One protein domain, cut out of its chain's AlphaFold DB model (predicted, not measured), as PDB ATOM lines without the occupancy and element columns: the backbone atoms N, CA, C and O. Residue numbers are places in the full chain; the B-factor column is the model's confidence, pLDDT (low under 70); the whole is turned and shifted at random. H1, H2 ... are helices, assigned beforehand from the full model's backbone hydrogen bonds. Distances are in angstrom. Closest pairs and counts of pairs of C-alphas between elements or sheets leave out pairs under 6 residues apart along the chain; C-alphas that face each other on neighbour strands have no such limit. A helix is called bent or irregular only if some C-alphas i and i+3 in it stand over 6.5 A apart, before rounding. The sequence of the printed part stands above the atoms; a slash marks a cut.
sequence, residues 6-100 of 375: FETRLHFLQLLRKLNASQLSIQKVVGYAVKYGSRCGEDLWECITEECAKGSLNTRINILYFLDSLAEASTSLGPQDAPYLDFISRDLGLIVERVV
ATOM      1  N   PHE A   6     207.865 128.724  84.209       92.56
ATOM      2  CA  PHE A   6     207.003 129.453  85.140       92.56
ATOM      3  C   PHE A   6     206.171 128.498  86.001       92.56
ATOM      4  O   PHE A   6     206.165 128.618  87.230       92.56
ATOM      5  N   GLU A   7     205.525 127.505  85.384       94.00
ATOM      6  CA  GLU A   7     204.836 126.429  86.104       94.00
ATOM      7  C   GLU A   7     205.793 125.681  87.044       94.00
ATOM      8  O   GLU A   7     205.455 125.420  88.203       94.00
ATOM      9  N   THR A   8     207.019 125.407  86.581       94.69
ATOM     10  CA  THR A   8     208.055 124.741  87.384       94.69
ATOM     11  C   THR A   8     208.402 125.557  88.633       94.69
ATOM     12  O   THR A   8     208.399 125.023  89.746       94.69
ATOM     13  N   ARG A   9     208.613 126.871  88.476       94.94
ATOM     14  CA  ARG A   9     208.868 127.810  89.580       94.94
ATOM     15  C   ARG A   9     207.706 127.839  90.572       94.94
ATOM     16  O   ARG A   9     207.906 127.716  91.782       94.94
ATOM     17  N   LEU A  10     206.476 127.974  90.071       94.69
ATOM     18  CA  LEU A  10     205.281 128.072  90.907       94.69
ATOM     19  C   LEU A  10     205.055 126.796  91.722       94.69
ATOM     20  O   LEU A  10     204.781 126.862  92.924       94.69
ATOM     21  N   HIS A  11     205.200 125.635  91.088       95.06
ATOM     22  CA  HIS A  11     205.053 124.355  91.765       95.06
ATOM     23  C   HIS A  11     206.172 124.129  92.791       95.06
ATOM     24  O   HIS A  11     205.904 123.684  93.910       95.06
ATOM     25  N   PHE A  12     207.412 124.512  92.477       96.56
ATOM     26  CA  PHE A  12     208.515 124.425  93.428       96.56
ATOM     27  C   PHE A  12     208.300 125.300  94.671       96.56
ATOM     28  O   PHE A  12     208.472 124.827  95.796       96.56
ATOM     29  N   LEU A  13     207.811 126.534  94.506       94.25
ATOM     30  CA  LEU A  13     207.441 127.398  95.634       94.25
ATOM     31  C   LEU A  13     206.343 126.779  96.511       94.25
ATOM     32  O   LEU A  13     206.388 126.884  97.737       94.25
ATOM     33  N   GLN A  14     205.363 126.091  95.919       94.31
ATOM     34  CA  GLN A  14     204.343 125.376  96.692       94.31
ATOM     35  C   GLN A  14     204.936 124.232  97.524       94.31
ATOM     36  O   GLN A  14     204.473 123.991  98.644       94.31
ATOM     37  N   LEU A  15     205.951 123.538  96.999       94.56
ATOM     38  CA  LEU A  15     206.684 122.507  97.733       94.56
ATOM     39  C   LEU A  15     207.498 123.117  98.881       94.56
ATOM     40  O   LEU A  15     207.388 122.642 100.011       94.56
ATOM     41  N   LEU A  16     208.232 124.205  98.623       93.44
ATOM     42  CA  LEU A  16     209.023 124.911  99.637       93.44
ATOM     43  C   LEU A  16     208.157 125.454 100.782       93.44
ATOM     44  O   LEU A  16     208.499 125.286 101.950       93.44
ATOM     45  N   ARG A  17     206.983 126.021 100.490       90.31
ATOM     46  CA  ARG A  17     206.064 126.539 101.525       90.31
ATOM     47  C   ARG A  17     205.483 125.454 102.431       90.31
ATOM     48  O   ARG A  17     205.118 125.731 103.573       90.31
ATOM     49  N   LYS A  18     205.381 124.224 101.925       89.62
ATOM     50  CA  LYS A  18     204.911 123.049 102.676       89.62
ATOM     51  C   LYS A  18     206.061 122.254 103.302       89.62
ATOM     52  O   LYS A  18     205.790 121.278 104.008       89.62
ATOM     53  N   LEU A  19     207.311 122.671 103.072       88.88
ATOM     54  CA  LEU A  19     208.498 121.999 103.573       88.88
ATOM     55  C   LEU A  19     208.479 121.955 105.102       88.88
ATOM     56  O   LEU A  19     208.370 122.968 105.801       88.88
ATOM     57  N   ASN A  20     208.596 120.741 105.614       85.31
ATOM     58  CA  ASN A  20     208.649 120.457 107.034       85.31
ATOM     59  C   ASN A  20     209.843 119.554 107.346       85.31
ATOM     60  O   ASN A  20     210.559 119.104 106.453       85.31
ATOM     61  N   ALA A  21     210.034 119.272 108.628       78.06
ATOM     62  CA  ALA A  21     211.106 118.422 109.102       78.06
ATOM     63  C   ALA A  21     210.865 116.921 108.849       78.06
ATOM     64  O   ALA A  21     211.493 116.127 109.521       78.06
ATOM     65  N   SER A  22     210.005 116.457 107.939       80.19
ATOM     66  CA  SER A  22     209.873 115.018 107.620       80.19
ATOM     67  C   SER A  22     210.761 114.612 106.442       80.19
ATOM     68  O   SER A  22     210.989 115.399 105.522       80.19
ATOM     69  N   GLN A  23     211.284 113.379 106.465       81.19
ATOM     70  CA  GLN A  23     212.222 112.915 105.433       81.19
ATOM     71  C   GLN A  23     211.543 112.873 104.067       81.19
ATOM     72  O   GLN A  23     212.106 113.333 103.081       81.19
ATOM     73  N   LEU A  24     210.290 112.420 104.029       86.12
ATOM     74  CA  LEU A  24     209.488 112.378 102.813       86.12
ATOM     75  C   LEU A  24     209.270 113.773 102.214       86.12
ATOM     76  O   LEU A  24     209.375 113.940 101.000       86.12
ATOM     77  N   SER A  25     208.994 114.784 103.051       90.19
ATOM     78  CA  SER A  25     208.850 116.159 102.568       90.19
ATOM     79  C   SER A  25     210.150 116.659 101.954       90.19
ATOM     80  O   SER A  25     210.108 117.218 100.865       90.19
ATOM     81  N   ILE A  26     211.286 116.452 102.626       89.69
ATOM     82  CA  ILE A  26     212.598 116.898 102.144       89.69
ATOM     83  C   ILE A  26     212.955 116.197 100.831       89.69
ATOM     84  O   ILE A  26     213.209 116.873  99.838       89.69
ATOM     85  N   GLN A  27     212.882 114.864 100.790       91.38
ATOM     86  CA  GLN A  27     213.215 114.072  99.601       91.38
ATOM     87  C   GLN A  27     212.336 114.428  98.401       91.38
ATOM     88  O   GLN A  27     212.817 114.485  97.272       91.38
ATOM     89  N   LYS A  28     211.057 114.749  98.630       92.94
ATOM     90  CA  LYS A  28     210.167 115.224  97.567       92.94
ATOM     91  C   LYS A  28     210.655 116.535  96.945       92.94
ATOM     92  O   LYS A  28     210.592 116.682  95.726       92.94
ATOM     93  N   VAL A  29     211.122 117.485  97.759       95.69
ATOM     94  CA  VAL A  29     211.645 118.767  97.256       95.69
ATOM     95  C   VAL A  29     213.010 118.579  96.595       95.69
ATOM     96  O   VAL A  29     213.226 119.129  95.519       95.69
ATOM     97  N   VAL A  30     213.893 117.751  97.168       94.94
ATOM     98  CA  VAL A  30     215.201 117.404  96.575       94.94
ATOM     99  C   VAL A  30     215.024 116.752  95.210       94.94
ATOM    100  O   VAL A  30     215.607 117.215  94.236       94.94
ATOM    101  N   GLY A  31     214.164 115.736  95.106       92.69
ATOM    102  CA  GLY A  31     213.892 115.062  93.840       92.69
ATOM    103  C   GLY A  31     213.341 116.013  92.777       92.69
ATOM    104  O   GLY A  31     213.693 115.893  91.606       92.69
ATOM    105  N   TYR A  32     212.524 116.996  93.173       95.00
ATOM    106  CA  TYR A  32     212.052 118.029  92.252       95.00
ATOM    107  C   TYR A  32     213.182 118.964  91.804       95.00
ATOM    108  O   TYR A  32     213.318 119.213  90.609       95.00
ATOM    109  N   ALA A  33     214.002 119.448  92.740       95.31
ATOM    110  CA  ALA A  33     215.123 120.334  92.443       95.31
ATOM    111  C   ALA A  33     216.132 119.662  91.502       95.31
ATOM    112  O   ALA A  33     216.503 120.227  90.480       95.31
ATOM    113  N   VAL A  34     216.521 118.425  91.793       94.25
ATOM    114  CA  VAL A  34     217.434 117.647  90.951       94.25
ATOM    115  C   VAL A  34     216.848 117.402  89.559       94.25
ATOM    116  O   VAL A  34     217.525 117.606  88.560       94.25
ATOM    117  N   LYS A  35     215.567 117.023  89.469       92.38
ATOM    118  CA  LYS A  35     214.913 116.713  88.188       92.38
ATOM    119  C   LYS A  35     214.946 117.875  87.190       92.38
ATOM    120  O   LYS A  35     215.000 117.633  85.985       92.38
ATOM    121  N   TYR A  36     214.856 119.111  87.675       93.38
ATOM    122  CA  TYR A  36     214.814 120.310  86.834       93.38
ATOM    123  C   TYR A  36     216.084 121.171  86.940       93.38
ATOM    124  O   TYR A  36     216.151 122.229  86.316       93.38
ATOM    125  N   GLY A  37     217.106 120.705  87.669       90.69
ATOM    126  CA  GLY A  37     218.333 121.456  87.947       90.69
ATOM    127  C   GLY A  37     219.107 121.850  86.694       90.69
ATOM    128  O   GLY A  37     219.472 123.013  86.553       90.69
ATOM    129  N   SER A  38     219.247 120.936  85.731       91.12
ATOM    130  CA  SER A  38     219.923 121.209  84.452       91.12
ATOM    131  C   SER A  38     219.229 122.257  83.576       91.12
ATOM    132  O   SER A  38     219.857 122.827  82.688       91.12
ATOM    133  N   ARG A  39     217.931 122.513  83.787       90.31
ATOM    134  CA  ARG A  39     217.133 123.417  82.940       90.31
ATOM    135  C   ARG A  39     216.866 124.769  83.583       90.31
ATOM    136  O   ARG A  39     216.899 125.776  82.889       90.31
ATOM    137  N   CYS A  40     216.547 124.779  84.874       92.19
ATOM    138  CA  CYS A  40     216.161 125.984  85.607       92.19
ATOM    139  C   CYS A  40     216.736 126.019  87.033       92.19
ATOM    140  O   CYS A  40     216.120 126.571  87.941       92.19
ATOM    141  N   GLY A  41     217.924 125.440  87.250       91.44
ATOM    142  CA  GLY A  41     218.580 125.412  88.562       91.44
ATOM    143  C   GLY A  41     218.765 126.794  89.201       91.44
ATOM    144  O   GLY A  41     218.554 126.926  90.403       91.44
ATOM    145  N   GLU A  42     219.077 127.823  88.407       92.81
ATOM    146  CA  GLU A  42     219.192 129.218  88.870       92.81
ATOM    147  C   GLU A  42     217.843 129.775  89.362       92.81
ATOM    148  O   GLU A  42     217.753 130.269  90.484       92.81
ATOM    149  N   ASP A  43     216.756 129.611  88.596       94.38
ATOM    150  CA  ASP A  43     215.409 130.047  89.011       94.38
ATOM    151  C   ASP A  43     214.935 129.328  90.285       94.38
ATOM    152  O   ASP A  43     214.276 129.906  91.158       94.38
ATOM    153  N   LEU A  44     215.257 128.036  90.402       95.50
ATOM    154  CA  LEU A  44     214.963 127.246  91.595       95.50
ATOM    155  C   LEU A  44     215.800 127.729  92.786       95.50
ATOM    156  O   LEU A  44     215.285 127.812  93.903       95.50
ATOM    157  N   TRP A  45     217.056 128.107  92.559       96.38
ATOM    158  CA  TRP A  45     217.914 128.690  93.582       96.38
ATOM    159  C   TRP A  45     217.406 130.049  94.079       96.38
ATOM    160  O   TRP A  45     217.366 130.292  95.292       96.38
ATOM    161  N   GLU A  46     216.922 130.909  93.182       94.88
ATOM    162  CA  GLU A  46     216.241 132.151  93.563       94.88
ATOM    163  C   GLU A  46     215.053 131.872  94.486       94.88
ATOM    164  O   GLU A  46     214.912 132.513  95.526       94.88
ATOM    165  N   CYS A  47     214.236 130.863  94.171       94.81
ATOM    166  CA  CYS A  47     213.105 130.488  95.020       94.81
ATOM    167  C   CYS A  47     213.546 130.057  96.425       94.81
ATOM    168  O   CYS A  47     212.909 130.426  97.413       94.81
ATOM    169  N   ILE A  48     214.636 129.290  96.530       95.50
ATOM    170  CA  ILE A  48     215.185 128.838  97.818       95.50
ATOM    171  C   ILE A  48     215.652 130.038  98.641       95.50
ATOM    172  O   ILE A  48     215.284 130.176  99.810       95.50
ATOM    173  N   THR A  49     216.456 130.917  98.042       94.38
ATOM    174  CA  THR A  49     217.020 132.080  98.737       94.38
ATOM    175  C   THR A  49     215.946 133.106  99.111       94.38
ATOM    176  O   THR A  49     215.998 133.670 100.210       94.38
ATOM    177  N   GLU A  50     214.930 133.290  98.265       93.44
ATOM    178  CA  GLU A  50     213.757 134.129  98.514       93.44
ATOM    179  C   GLU A  50     212.924 133.606  99.697       93.44
ATOM    180  O   GLU A  50     212.596 134.370 100.612       93.44
ATOM    181  N   GLU A  51     212.632 132.301  99.739       92.12
ATOM    182  CA  GLU A  51     211.921 131.673 100.862       92.12
ATOM    183  C   GLU A  51     212.775 131.672 102.147       92.12
ATOM    184  O   GLU A  51     212.252 131.898 103.240       92.12
ATOM    185  N   CYS A  52     214.103 131.539 102.048       89.38
ATOM    186  CA  CYS A  52     215.021 131.744 103.175       89.38
ATOM    187  C   CYS A  52     214.957 133.174 103.736       89.38
ATOM    188  O   CYS A  52     215.051 133.370 104.951       89.38
ATOM    189  N   ALA A  53     214.808 134.181 102.873       89.31
ATOM    190  CA  ALA A  53     214.732 135.580 103.283       89.31
ATOM    191  C   ALA A  53     213.378 135.918 103.933       89.31
ATOM    192  O   ALA A  53     213.342 136.548 104.996       89.31
ATOM    193  N   LYS A  54     212.272 135.473 103.324       88.12
ATOM    194  CA  LYS A  54     210.896 135.790 103.752       88.12
ATOM    195  C   LYS A  54     210.380 134.885 104.875       88.12
ATOM    196  O   LYS A  54     209.527 135.302 105.656       88.12
ATOM    197  N   GLY A  55     210.883 133.657 104.959       79.50
ATOM    198  CA  GLY A  55     210.387 132.623 105.858       79.50
ATOM    199  C   GLY A  55     210.715 132.854 107.335       79.50
ATOM    200  O   GLY A  55     211.677 133.536 107.700       79.50
ATOM    201  N   SER A  56     209.915 132.221 108.198       82.44
ATOM    202  CA  SER A  56     210.161 132.151 109.644       82.44
ATOM    203  C   SER A  56     211.462 131.405 109.959       82.44
ATOM    204  O   SER A  56     211.930 130.611 109.146       82.44
ATOM    205  N   LEU A  57     212.005 131.570 111.172       77.12
ATOM    206  CA  LEU A  57     213.180 130.806 111.615       77.12
ATOM    207  C   LEU A  57     213.002 129.300 111.379       77.12
ATOM    208  O   LEU A  57     213.893 128.648 110.860       77.12
ATOM    209  N   ASN A  58     211.826 128.754 111.686       79.31
ATOM    210  CA  ASN A  58     211.562 127.335 111.483       79.31
ATOM    211  C   ASN A  58     211.654 126.922 110.006       79.31
ATOM    212  O   ASN A  58     212.308 125.933 109.681       79.31
ATOM    213  N   THR A  59     211.061 127.721 109.115       84.88
ATOM    214  CA  THR A  59     211.164 127.535 107.662       84.88
ATOM    215  C   THR A  59     212.622 127.541 107.217       84.88
ATOM    216  O   THR A  59     213.038 126.643 106.496       84.88
ATOM    217  N   ARG A  60     213.425 128.495 107.706       86.69
ATOM    218  CA  ARG A  60     214.857 128.599 107.381       86.69
ATOM    219  C   ARG A  60     215.628 127.357 107.804       86.69
ATOM    220  O   ARG A  60     216.477 126.886 107.056       86.69
ATOM    221  N   ILE A  61     215.308 126.790 108.966       81.62
ATOM    222  CA  ILE A  61     215.975 125.566 109.405       81.62
ATOM    223  C   ILE A  61     215.524 124.356 108.574       81.62
ATOM    224  O   ILE A  61     216.346 123.510 108.241       81.62
ATOM    225  N   ASN A  62     214.245 124.276 108.194       88.19
ATOM    226  CA  ASN A  62     213.767 123.228 107.285       88.19
ATOM    227  C   ASN A  62     214.455 123.317 105.916       88.19
ATOM    228  O   ASN A  62     214.840 122.290 105.363       88.19
ATOM    229  N   ILE A  63     214.674 124.534 105.410       91.62
ATOM    230  CA  ILE A  63     215.460 124.764 104.196       91.62
ATOM    231  C   ILE A  63     216.903 124.293 104.397       91.62
ATOM    232  O   ILE A  63     217.426 123.628 103.516       91.62
ATOM    233  N   LEU A  64     217.526 124.535 105.555       88.00
ATOM    234  CA  LEU A  64     218.882 124.043 105.827       88.00
ATOM    235  C   LEU A  64     218.981 122.504 105.768       88.00
ATOM    236  O   LEU A  64     219.923 121.988 105.177       88.00
ATOM    237  N   TYR A  65     217.997 121.762 106.297       86.31
ATOM    238  CA  TYR A  65     217.941 120.296 106.124       86.31
ATOM    239  C   TYR A  65     217.766 119.880 104.665       86.31
ATOM    240  O   TYR A  65     218.342 118.895 104.210       86.31
ATOM    241  N   PHE A  66     216.921 120.610 103.943       93.25
ATOM    242  CA  PHE A  66     216.737 120.381 102.522       93.25
ATOM    243  C   PHE A  66     218.043 120.610 101.751       93.25
ATOM    244  O   PHE A  66     218.371 119.789 100.903       93.25
ATOM    245  N   LEU A  67     218.812 121.650 102.087       92.56
ATOM    246  CA  LEU A  67     220.112 121.934 101.480       92.56
ATOM    247  C   LEU A  67     221.156 120.859 101.794       92.56
ATOM    248  O   LEU A  67     221.898 120.492 100.896       92.56
ATOM    249  N   ASP A  68     221.179 120.318 103.016       89.69
ATOM    250  CA  ASP A  68     222.042 119.181 103.387       89.69
ATOM    251  C   ASP A  68     221.779 117.971 102.483       89.69
ATOM    252  O   ASP A  68     222.687 117.467 101.821       89.69
ATOM    253  N   SER A  69     220.508 117.586 102.342       90.38
ATOM    254  CA  SER A  69     220.135 116.478 101.460       90.38
ATOM    255  C   SER A  69     220.314 116.803  99.971       90.38
ATOM    256  O   SER A  69     220.608 115.901  99.188       90.38
ATOM    257  N   LEU A  70     220.120 118.059  99.558       92.88
ATOM    258  CA  LEU A  70     220.330 118.491  98.177       92.88
ATOM    259  C   LEU A  70     221.814 118.458  97.815       92.88
ATOM    260  O   LEU A  70     222.148 118.053  96.706       92.88
ATOM    261  N   ALA A  71     222.698 118.851  98.730       90.00
ATOM    262  CA  ALA A  71     224.138 118.836  98.516       90.00
ATOM    263  C   ALA A  71     224.666 117.399  98.368       90.00
ATOM    264  O   ALA A  71     225.445 117.117  97.456       90.00
ATOM    265  N   GLU A  72     224.174 116.461  99.182       87.19
ATOM    266  CA  GLU A  72     224.493 115.030  99.052       87.19
ATOM    267  C   GLU A  72     224.019 114.455  97.703       87.19
ATOM    268  O   GLU A  72     224.785 113.795  96.992       87.19
ATOM    269  N   ALA A  73     222.790 114.782  97.290       87.12
ATOM    270  CA  ALA A  73     222.265 114.379  95.984       87.12
ATOM    271  C   ALA A  73     223.055 115.005  94.818       87.12
ATOM    272  O   ALA A  73     223.367 114.327  93.841       87.12
ATOM    273  N   SER A  74     223.428 116.282  94.939       90.19
ATOM    274  CA  SER A  74     224.170 117.017  93.906       90.19
ATOM    275  C   SER A  74     225.597 116.497  93.746       90.19
ATOM    276  O   SER A  74     226.092 116.406  92.628       90.19
ATOM    277  N   THR A  75     226.231 116.072  94.843       86.88
ATOM    278  CA  THR A  75     227.556 115.429  94.816       86.88
ATOM    279  C   THR A  75     227.528 114.130  94.009       86.88
ATOM    280  O   THR A  75     228.470 113.826  93.283       86.88
ATOM    281  N   SER A  76     226.427 113.378  94.098       86.88
ATOM    282  CA  SER A  76     226.276 112.094  93.406       86.88
ATOM    283  C   SER A  76     226.019 112.240  91.899       86.88
ATOM    284  O   SER A  76     226.374 111.348  91.132       86.88
ATOM    285  N   LEU A  77     225.395 113.343  91.472       87.38
ATOM    286  CA  LEU A  77     224.970 113.572  90.082       87.38
ATOM    287  C   LEU A  77     225.923 114.481  89.293       87.38
ATOM    288  O   LEU A  77     226.088 114.306  88.091       87.38
ATOM    289  N   GLY A  78     226.586 115.418  89.971       83.19
ATOM    290  CA  GLY A  78     227.523 116.365  89.377       83.19
ATOM    291  C   GLY A  78     226.883 117.673  88.871       83.19
ATOM    292  O   GLY A  78     225.657 117.798  88.817       83.19
ATOM    293  N   PRO A  79     227.707 118.669  88.481       83.94
ATOM    294  CA  PRO A  79     227.256 120.054  88.273       83.94
ATOM    295  C   PRO A  79     226.314 120.270  87.082       83.94
ATOM    296  O   PRO A  79     225.542 121.220  87.084       83.94
ATOM    297  N   GLN A  80     226.375 119.404  86.064       83.00
ATOM    298  CA  GLN A  80     225.546 119.523  84.856       83.00
ATOM    299  C   GLN A  80     224.064 119.262  85.153       83.00
ATOM    300  O   GLN A  80     223.189 119.965  84.654       83.00
ATOM    301  N   ASP A  81     223.790 118.265  85.996       82.25
ATOM    302  CA  ASP A  81     222.428 117.885  86.371       82.25
ATOM    303  C   ASP A  81     221.966 118.586  87.655       82.25
ATOM    304  O   ASP A  81     220.778 118.879  87.819       82.25
ATOM    305  N   ALA A  82     222.904 118.898  88.553       88.31
ATOM    306  CA  ALA A  82     222.637 119.496  89.852       88.31
ATOM    307  C   ALA A  82     223.684 120.582  90.200       88.31
ATOM    308  O   ALA A  82     224.591 120.334  90.998       88.31
ATOM    309  N   PRO A  83     223.545 121.814  89.668       90.75
ATOM    310  CA  PRO A  83     224.505 122.915  89.867       90.75
ATOM    311  C   PRO A  83     224.480 123.530  91.285       90.75
ATOM    312  O   PRO A  83     225.081 124.568  91.547       90.75
ATOM    313  N   TYR A  84     223.776 122.909  92.232       93.56
ATOM    314  CA  TYR A  84     223.461 123.506  93.528       93.56
ATOM    315  C   TYR A  84     224.661 123.643  94.469       93.56
ATOM    316  O   TYR A  84     224.626 124.495  95.353       93.56
ATOM    317  N   LEU A  85     225.722 122.846  94.304       90.94
ATOM    318  CA  LEU A  85     226.909 122.933  95.165       90.94
ATOM    319  C   LEU A  85     227.608 124.291  95.050       90.94
ATOM    320  O   LEU A  85     227.983 124.873  96.071       90.94
ATOM    321  N   ASP A  86     227.717 124.826  93.835       90.06
ATOM    322  CA  ASP A  86     228.337 126.129  93.591       90.06
ATOM    323  C   ASP A  86     227.487 127.253  94.192       90.06
ATOM    324  O   ASP A  86     228.006 128.164  94.843       90.06
ATOM    325  N   PHE A  87     226.163 127.147  94.062       93.50
ATOM    326  CA  PHE A  87     225.232 128.124  94.622       93.50
ATOM    327  C   PHE A  87     225.228 128.120  96.153       93.50
ATOM    328  O   PHE A  87     225.297 129.183  96.775       93.50
ATOM    329  N   ILE A  88     225.213 126.931  96.768       92.25
ATOM    330  CA  ILE A  88     225.304 126.787  98.224       92.25
ATOM    331  C   ILE A  88     226.631 127.364  98.707       92.25
ATOM    332  O   ILE A  88     226.630 128.134  99.661       92.25
ATOM    333  N   SER A  89     227.742 127.047  98.041       88.38
ATOM    334  CA  SER A  89     229.072 127.549  98.403       88.38
ATOM    335  C   SER A  89     229.145 129.077  98.339       88.38
ATOM    336  O   SER A  89     229.649 129.709  99.268       88.38
ATOM    337  N   ARG A  90     228.588 129.685  97.284       90.88
ATOM    338  CA  ARG A  90     228.549 131.144  97.098       90.88
ATOM    339  C   ARG A  90     227.752 131.848  98.195       90.88
ATOM    340  O   ARG A  90     228.217 132.834  98.764       90.88
ATOM    341  N   ASP A  91     226.563 131.335  98.505       91.38
ATOM    342  CA  ASP A  91     225.601 132.025  99.369       91.38
ATOM    343  C   ASP A  91     225.585 131.482 100.815       91.38
ATOM    344  O   ASP A  91     224.779 131.931 101.639       91.38
ATOM    345  N   LEU A  92     226.495 130.559 101.166       88.19
ATOM    346  CA  LEU A  92     226.545 129.877 102.467       88.19
ATOM    347  C   LEU A  92     226.533 130.856 103.642       88.19
ATOM    348  O   LEU A  92     225.768 130.689 104.591       88.19
ATOM    349  N   GLY A  93     227.346 131.912 103.559       84.81
ATOM    350  CA  GLY A  93     227.420 132.933 104.603       84.81
ATOM    351  C   GLY A  93     226.075 133.622 104.852       84.81
ATOM    352  O   GLY A  93     225.677 133.793 106.003       84.81
ATOM    353  N   LEU A  94     225.340 133.944 103.781       86.44
ATOM    354  CA  LEU A  94     224.021 134.578 103.866       86.44
ATOM    355  C   LEU A  94     222.967 133.619 104.430       86.44
ATOM    356  O   LEU A  94     222.085 134.033 105.183       86.44
ATOM    357  N   ILE A  95     223.035 132.336 104.068       86.56
ATOM    358  CA  ILE A  95     222.122 131.307 104.580       86.56
ATOM    359  C   ILE A  95     222.335 131.127 106.085       86.56
ATOM    360  O   ILE A  95     221.367 131.167 106.847       86.56
ATOM    361  N   VAL A  96     223.588 131.003 106.527       83.56
ATOM    362  CA  VAL A  96     223.948 130.844 107.943       83.56
ATOM    363  C   VAL A  96     223.498 132.046 108.772       83.56
ATOM    364  O   VAL A  96     222.876 131.858 109.815       83.56
ATOM    365  N   GLU A  97     223.727 133.273 108.301       83.38
ATOM    366  CA  GLU A  97     223.284 134.494 108.988       83.38
ATOM    367  C   GLU A  97     221.754 134.558 109.128       83.38
ATOM    368  O   GLU A  97     221.212 134.951 110.163       83.38
ATOM    369  N   ARG A  98     221.020 134.107 108.105       81.56
ATOM    370  CA  ARG A  98     219.551 134.063 108.144       81.56
ATOM    371  C   ARG A  98     219.028 132.973 109.079       81.56
ATOM    372  O   ARG A  98     218.002 133.193 109.730       81.56
ATOM    373  N   VAL A  99     219.679 131.809 109.134       76.94
ATOM    374  CA  VAL A  99     219.293 130.687 110.011       76.94
ATOM    375  C   VAL A  99     219.681 130.958 111.467       76.94
ATOM    376  O   VAL A  99     218.945 130.572 112.373       76.94
ATOM    377  N   VAL A 100     220.784 131.670 111.698       72.81
ATOM    378  CA  VAL A 100     221.295 132.043 113.023       72.81
ATOM    379  C   VAL A 100     221.393 133.577 113.122       72.81
ATOM    380  O   VAL A 100     222.491 134.133 113.067       72.81
TER     381      VAL A 100
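What this domain is: This is residues 6 to 100 of the 375 residues of the protein "CID domain-containing protein" of Saitozyma podzolica (UniProt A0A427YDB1). What is the shape? H2b, H3 and H4 form an up-and-down bundle, each running against the one before; H2a crosses H3, and H1 covers both arms of H2. How large is it? The 95 printed residues, all helix in class with four named helices, are compact, with radius of gyration of the C-alphas 11.9 A and spans of 31 by 27 by 25 A.

How they stand to each other: Is the longest helix straight? H2, residues 23 to 54, one helix by its hydrogen bonds, is bent into H2a, 23 to 39, and H2b, 42 to 54, with C-alphas 39 and 42 8.5 A apart. What follows? H3, residues 57 to 77, and H4, residues 84 to 99, form a hairpin; their closest C-alphas, Arg 60 and Val 99, are 5.6 A apart.

Where its parts are: Where are the ends? H1, residues 6 to 17, begins at (207.003, 129.453, 85.140), and H4 ends at (219.293, 130.687, 110.011). Which are irregular? H2a and H4 are, with C-alphas 35 and 38 7.7 A apart and C-alphas 90 and 93 7.8 A apart. In H1, H2b and H3 every O i to N i+4 pair is within hydrogen-bond range, in H2a 11 of 13, in H4 10 of 12.

The domain as a whole: Any cut? The printed part has no cut. Low confidence? No printed residue is under 70.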